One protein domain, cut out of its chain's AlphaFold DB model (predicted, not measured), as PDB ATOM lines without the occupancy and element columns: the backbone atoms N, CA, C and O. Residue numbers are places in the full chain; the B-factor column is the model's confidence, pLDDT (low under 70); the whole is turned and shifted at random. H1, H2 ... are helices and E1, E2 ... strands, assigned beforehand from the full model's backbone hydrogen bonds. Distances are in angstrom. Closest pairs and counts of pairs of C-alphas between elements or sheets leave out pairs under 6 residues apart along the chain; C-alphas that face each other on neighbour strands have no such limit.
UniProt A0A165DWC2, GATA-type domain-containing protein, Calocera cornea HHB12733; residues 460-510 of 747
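Overview. This is residues 460 to 510 of the 747 residues of the protein "GATA-type domain-containing protein" of Calocera cornea HHB12733 (UniProt A0A165DWC2). One long helix, H1, makes one side of the domain, with a short strand, E1, folded back beside its first part and a second, shorter helix, H2, set nearly at right angles to it. Beyond the last residue of H1 the chain makes a long loop, residues 484 to 499, which reaches out to Asn 489 and comes back to H2. The printed part has 51 residues, with one named strand and two named helices in the order E1, H1, H2; the class is mostly helix. The whole is only just compact, close to loose, with a radius of gyration of the C-alphas of 11.5 A and spans of 35 by 25 by 15 A.

Arrangement. E1, residues 464 to 468, pairs with no named strand. E1 and H1, residues 470 to 483, meet only through their link, which is tight, with 1 residue. H1 touches H2, residues 500 to 510, with residues 472 to 476 alone. The closest C-alphas of the two helices are those of Phe 476 and Leu 503, 6.5 A apart. Their lines stand about perpendicular, at 77 degrees. E1 and H2 are apart. In H2 every O i to N i+4 pair is within hydrogen-bond range; in H1, 9 of 10 are.

Along the chain. E1 begins at C-alpha 464, (65.966, 60.659, 78.198). H1 measures 20.0 A from first to last C-alpha and begins at C-alpha 470, (60.450, 58.216, 65.139). H2 measures 15.2 A and ends at C-alpha 510, (59.690, 42.668, 64.946).

Size, cuts and confidence. The two C-alphas farthest apart, those of Cys 469 and Asn 489, are 34.9 A apart. The printed part has no cut. The link from H1 to H2 is long, with 16 residues. The mean pLDDT of the printed part is 90.3, and no printed residue is under 70.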
ATOM      1  N   LYS A 460      61.516  60.746  72.627       93.69
ATOM      2  CA  LYS A 460      62.114  60.371  73.920       93.69
ATOM      3  C   LYS A 460      62.358  58.857  73.976       93.69
ATOM      4  O   LYS A 460      61.523  58.095  73.489       93.69
ATOM      5  N   GLY A 461      63.465  58.456  74.588       92.31
ATOM      6  CA  GLY A 461      63.822  57.065  74.862       92.31
ATOM      7  C   GLY A 461      64.097  56.829  76.348       92.31
ATOM      8  O   GLY A 461      63.814  57.713  77.162       92.31
ATOM      9  N   PRO A 462      64.655  55.661  76.716       91.25
ATOM     10  CA  PRO A 462      64.948  55.340  78.112       91.25
ATOM     11  C   PRO A 462      66.019  56.269  78.691       91.25
ATOM     12  O   PRO A 462      65.876  56.760  79.805       91.25
ATOM     13  N   ASP A 463      67.025  56.609  77.886       85.38
ATOM     14  CA  ASP A 463      68.151  57.476  78.261       85.38
ATOM     15  C   ASP A 463      67.791  58.980  78.212       85.38
ATOM     16  O   ASP A 463      68.655  59.849  78.317       85.38
ATOM     17  N   GLY A 464      66.502  59.309  78.046       85.50
ATOM     18  CA  GLY A 464      65.966  60.659  78.198       85.50
ATOM     19  C   GLY A 464      65.393  61.289  76.926       85.50
ATOM     20  O   GLY A 464      64.714  60.663  76.106       85.50
ATOM     21  N   ALA A 465      65.563  62.605  76.803       83.19
ATOM     22  CA  ALA A 465      64.904  63.387  75.765       83.19
ATOM     23  C   ALA A 465      65.575  63.209  74.393       83.19
ATOM     24  O   ALA A 465      66.778  63.398  74.266       83.19
ATOM     25  N   ARG A 466      64.764  62.950  73.355       85.31
ATOM     26  CA  ARG A 466      65.168  62.909  71.932       85.31
ATOM     27  C   ARG A 466      66.160  61.807  71.525       85.31
ATOM     28  O   ARG A 466      66.635  61.847  70.400       85.31
ATOM     29  N   THR A 467      66.441  60.814  72.368       93.62
ATOM     30  CA  THR A 467      67.463  59.780  72.098       93.62
ATOM     31  C   THR A 467      67.091  58.745  71.022       93.62
ATOM     32  O   THR A 467      67.940  57.941  70.636       93.62
ATOM     33  N   LEU A 468      65.853  58.749  70.509       95.75
ATOM     34  CA  LEU A 468      65.359  57.771  69.532       95.75
ATOM     35  C   LEU A 468      64.776  58.424  68.274       95.75
ATOM     36  O   LEU A 468      64.110  59.456  68.343       95.75
ATOM     37  N   CYS A 469      64.944  57.759  67.131       96.25
ATOM     38  CA  CYS A 469      64.224  58.080  65.899       96.25
ATOM     39  C   CYS A 469      62.719  57.786  66.021       96.25
ATOM     40  O   CYS A 469      62.292  57.058  66.924       96.25
ATOM     41  N   ASN A 470      61.913  58.304  65.087       96.62
ATOM     42  CA  ASN A 470      60.450  58.216  65.139       96.62
ATOM     43  C   ASN A 470      59.946  56.771  65.356       96.62
ATOM     44  O   ASN A 470      59.210  56.500  66.305       96.62
ATOM     45  N   ALA A 471      60.423  55.818  64.545       95.50
ATOM     46  CA  ALA A 471      60.023  54.411  64.624       95.50
ATOM     47  C   ALA A 471      60.423  53.743  65.957       95.50
ATOM     48  O   ALA A 471      59.581  53.142  66.628       95.50
ATOM     49  N   CYS A 472      61.681  53.893  66.392       96.06
ATOM     50  CA  CYS A 472      62.142  53.300  67.653       96.06
ATOM     51  C   CYS A 472      61.457  53.940  68.869       96.06
ATOM     52  O   CYS A 472      61.120  53.239  69.821       96.06
ATOM     53  N   GLY A 473      61.200  55.251  68.835       95.94
ATOM     54  CA  GLY A 473      60.486  55.969  69.891       95.94
ATOM     55  C   GLY A 473      58.998  55.624  69.969       95.94
ATOM     56  O   GLY A 473      58.448  55.545  71.066       95.94
ATOM     57  N   LEU A 474      58.340  55.359  68.834       95.25
ATOM     58  CA  LEU A 474      56.980  54.809  68.798       95.25
ATOM     59  C   LEU A 474      56.927  53.408  69.424       95.25
ATOM     60  O   LEU A 474      56.056  53.146  70.258       95.25
ATOM     61  N   HIS A 475      57.881  52.534  69.085       94.81
ATOM     62  CA  HIS A 475      57.968  51.190  69.664       94.81
ATOM     63  C   HIS A 475      58.274  51.231  71.167       94.81
ATOM     64  O   HIS A 475      57.591  50.580  71.955       94.81
ATOM     65  N   PHE A 476      59.207  52.086  71.596       95.31
ATOM     66  CA  PHE A 476      59.509  52.336  73.008       95.31
ATOM     67  C   PHE A 476      58.293  52.857  73.784       95.31
ATOM     68  O   PHE A 476      57.997  52.364  74.873       95.31
ATOM     69  N   ALA A 477      57.537  53.799  73.214       94.19
ATOM     70  CA  ALA A 477      56.314  54.320  73.820       94.19
ATOM     71  C   ALA A 477      55.164  53.294  73.838       94.19
ATOM     72  O   ALA A 477      54.252  53.417  74.653       94.19
ATOM     73  N   LYS A 478      55.165  52.279  72.962       93.62
ATOM     74  CA  LYS A 478      54.244  51.132  73.042       93.62
ATOM     75  C   LYS A 478      54.678  50.164  74.149       93.62
ATOM     76  O   LYS A 478      53.861  49.811  74.993       93.62
ATOM     77  N   LEU A 479      55.957  49.786  74.171       91.88
ATOM     78  CA  LEU A 479      56.515  48.820  75.119       91.88
ATOM     79  C   LEU A 479      56.475  49.339  76.567       91.88
ATOM     80  O   LEU A 479      56.088  48.594  77.463       91.88
ATOM     81  N   SER A 480      56.782  50.622  76.788       92.44
ATOM     82  CA  SER A 480      56.726  51.257  78.116       92.44
ATOM     83  C   SER A 480      55.297  51.315  78.654       92.44
ATOM     84  O   SER A 480      55.043  50.778  79.726       92.44
ATOM     85  N   ARG A 481      54.327  51.807  77.863       90.88
ATOM     86  CA  ARG A 481      52.900  51.827  78.253       90.88
ATOM     87  C   ARG A 481      52.294  50.442  78.479       90.88
ATOM     88  O   ARG A 481      51.313  50.326  79.206       90.88
ATOM     89  N   ASN A 482      52.833  49.393  77.856       90.06
ATOM     90  CA  ASN A 482      52.429  48.025  78.180       90.06
ATOM     91  C   ASN A 482      52.975  47.602  79.551       90.06
ATOM     92  O   ASN A 482      52.259  46.990  80.331       90.06
ATOM     93  N   ARG A 483      54.227  47.957  79.852       88.62
ATOM     94  CA  ARG A 483      54.910  47.608  81.105       88.62
ATOM     95  C   ARG A 483      54.409  48.414  82.308       88.62
ATOM     96  O   ARG A 483      54.366  47.891  83.410       88.62
ATOM     97  N   GLU A 484      53.951  49.642  82.075       86.44
ATOM     98  CA  GLU A 484      53.237  50.495  83.040       86.44
ATOM     99  C   GLU A 484      51.854  49.936  83.429       86.44
ATOM    100  O   GLU A 484      51.313  50.321  84.461       86.44
ATOM    101  N   ARG A 485      51.280  49.020  82.630       86.62
ATOM    102  CA  ARG A 485      50.040  48.292  82.964       86.62
ATOM    103  C   ARG A 485      50.291  47.004  83.749       86.62
ATOM    104  O   ARG A 485      49.378  46.529  84.413       86.62
ATOM    105  N   ASP A 486      51.503  46.449  83.689       86.06
ATOM    106  CA  ASP A 486      51.918  45.282  84.474       86.06
ATOM    107  C   ASP A 486      52.238  45.704  85.932       86.06
ATOM    108  O   ASP A 486      53.378  45.581  86.382       86.06
ATOM    109  N   VAL A 487      51.256  46.240  86.668       87.31
ATOM    110  CA  VAL A 487      51.372  46.566  88.106       87.31
ATOM    111  C   VAL A 487      50.753  45.480  88.988       87.31
ATOM    112  O   VAL A 487      49.781  44.836  88.599       87.31
ATOM    113  N   ASP A 488      51.323  45.264  90.175       85.94
ATOM    114  CA  ASP A 488      50.782  44.352  91.183       85.94
ATOM    115  C   ASP A 488      49.615  44.989  91.962       85.94
ATOM    116  O   ASP A 488      49.337  46.187  91.859       85.94
ATOM    117  N   ASN A 489      48.953  44.190  92.804       87.19
ATOM    118  CA  ASN A 489      47.871  44.655  93.684       87.19
ATOM    119  C   ASN A 489      48.311  45.744  94.691       87.19
ATOM    120  O   ASN A 489      47.462  46.345  95.345       87.19
ATOM    121  N   ASN A 490      49.618  46.003  94.823       88.44
ATOM    122  CA  ASN A 490      50.210  47.029  95.681       88.44
ATOM    123  C   ASN A 490      50.671  48.269  94.881       88.44
ATOM    124  O   ASN A 490      51.364  49.129  95.430       88.44
ATOM    125  N   GLY A 491      50.334  48.358  93.586       84.44
ATOM    126  CA  GLY A 491      50.701  49.462  92.694       84.44
ATOM    127  C   GLY A 491      52.166  49.474  92.238       84.44
ATOM    128  O   GLY A 491      52.634  50.483  91.711       84.44
ATOM    129  N   ARG A 492      52.918  48.387  92.443       84.81
ATOM    130  CA  ARG A 492      54.331  48.267  92.056       84.81
ATOM    131  C   ARG A 492      54.443  47.665  90.651       84.81
ATOM    132  O   ARG A 492      53.765  46.677  90.379       84.81
ATOM    133  N   PRO A 493      55.309  48.177  89.760       85.00
ATOM    134  CA  PRO A 493      55.530  47.553  88.459       85.00
ATOM    135  C   PRO A 493      56.163  46.162  88.636       85.00
ATOM    136  O   PRO A 493      57.265  46.033  89.166       85.00
ATOM    137  N   ILE A 494      55.466  45.122  88.171       87.06
ATOM    138  CA  ILE A 494      55.876  43.707  88.246       87.06
ATOM    139  C   ILE A 494      57.141  43.464  87.417       87.06
ATOM    140  O   ILE A 494      57.956  42.596  87.731       87.06
ATOM    141  N   ARG A 495      57.308  44.220  86.327       87.94
ATOM    142  CA  ARG A 495      58.452  44.114  85.419       87.94
ATOM    143  C   ARG A 495      59.349  45.358  85.533       87.94
ATOM    144  O   ARG A 495      58.825  46.458  85.697       87.94
ATOM    145  N   PRO A 496      60.681  45.222  85.382       87.06
ATOM    146  CA  PRO A 496      61.609  46.357  85.432       87.06
ATOM    147  C   PRO A 496      61.332  47.395  84.325       87.06
ATOM    148  O   PRO A 496      60.646  47.078  83.349       87.06
ATOM    149  N   PRO A 497      61.888  48.620  84.396       87.81
ATOM    150  CA  PRO A 497      61.771  49.605  83.317       87.81
ATOM    151  C   PRO A 497      62.309  49.079  81.973       87.81
ATOM    152  O   PRO A 497      63.106  48.138  81.915       87.81
ATOM    153  N   VAL A 498      61.844  49.656  80.863       91.75
ATOM    154  CA  VAL A 498      62.312  49.289  79.516       91.75
ATOM    155  C   VAL A 498      63.706  49.879  79.288       91.75
ATOM    156  O   VAL A 498      63.869  51.092  79.292       91.75
ATOM    157  N   ASN A 499      64.702  49.021  79.075       92.38
ATOM    158  CA  ASN A 499      66.082  49.407  78.766       92.38
ATOM    159  C   ASN A 499      66.329  49.432  77.238       92.38
ATOM    160  O   ASN A 499      65.615  48.768  76.480       92.38
ATOM    161  N   ILE A 500      67.346  50.176  76.787       92.44
ATOM    162  CA  ILE A 500      67.717  50.308  75.370       92.44
ATOM    163  C   ILE A 500      68.019  48.964  74.683       92.44
ATOM    164  O   ILE A 500      67.618  48.774  73.537       92.44
ATOM    165  N   ASP A 501      68.620  47.989  75.369       92.69
ATOM    166  CA  ASP A 501      68.908  46.669  74.788       92.69
ATOM    167  C   ASP A 501      67.662  45.792  74.660       92.69
ATOM    168  O   ASP A 501      67.490  45.076  73.672       92.69
ATOM    169  N   MET A 502      66.715  45.920  75.594       92.44
ATOM    170  CA  MET A 502      65.399  45.296  75.444       92.44
ATOM    171  C   MET A 502      64.626  45.909  74.267       92.44
ATOM    172  O   MET A 502      63.938  45.185  73.543       92.44
ATOM    173  N   LEU A 503      64.770  47.218  74.032       93.12
ATOM    174  CA  LEU A 503      64.206  47.879  72.857       93.12
ATOM    175  C   LEU A 503      64.858  47.368  71.563       93.12
ATOM    176  O   LEU A 503      64.132  46.935  70.670       93.12
ATOM    177  N   ARG A 504      66.197  47.337  71.485       94.06
ATOM    178  CA  ARG A 504      66.964  46.791  70.345       94.06
ATOM    179  C   ARG A 504      66.525  45.369  69.999       94.06
ATOM    180  O   ARG A 504      66.226  45.086  68.839       94.06
ATOM    181  N   ASN A 505      66.423  44.496  71.000       93.94
ATOM    182  CA  ASN A 505      65.993  43.109  70.818       93.94
ATOM    183  C   ASN A 505      64.531  43.008  70.361       93.94
ATOM    184  O   ASN A 505      64.226  42.224  69.466       93.94
ATOM    185  N   SER A 506      63.629  43.830  70.908       91.25
ATOM    186  CA  SER A 506      62.217  43.841  70.508       91.25
ATOM    187  C   SER A 506      62.000  44.398  69.093       91.25
ATOM    188  O   SER A 506      61.198  43.844  68.341       91.25
ATOM    189  N   VAL A 507      62.742  45.437  68.688       89.62
ATOM    190  CA  VAL A 507      62.754  45.923  67.296       89.62
ATOM    191  C   VAL A 507      63.301  44.833  66.372       89.62
ATOM    192  O   VAL A 507      62.642  44.489  65.397       89.62
ATOM    193  N   ARG A 508      64.442  44.211  66.710       88.75
ATOM    194  CA  ARG A 508      65.029  43.116  65.915       88.75
ATOM    195  C   ARG A 508      64.057  41.947  65.733       88.75
ATOM    196  O   ARG A 508      63.915  41.479  64.613       88.75
ATOM    197  N   ALA A 509      63.362  41.520  66.786       86.00
ATOM    198  CA  ALA A 509      62.348  40.465  66.708       86.00
ATOM    199  C   ALA A 509      61.131  40.860  65.848       86.00
ATOM    200  O   ALA A 509      60.549  40.009  65.189       86.00
ATOM    201  N   THR A 510      60.772  42.149  65.808       79.12
ATOM    202  CA  THR A 510      59.690  42.668  64.946       79.12
ATOM    203  C   THR A 510      60.125  42.791  63.475       79.12
ATOM    204  O   THR A 510      59.284  42.778  62.583       79.12
TER     205      THR A 510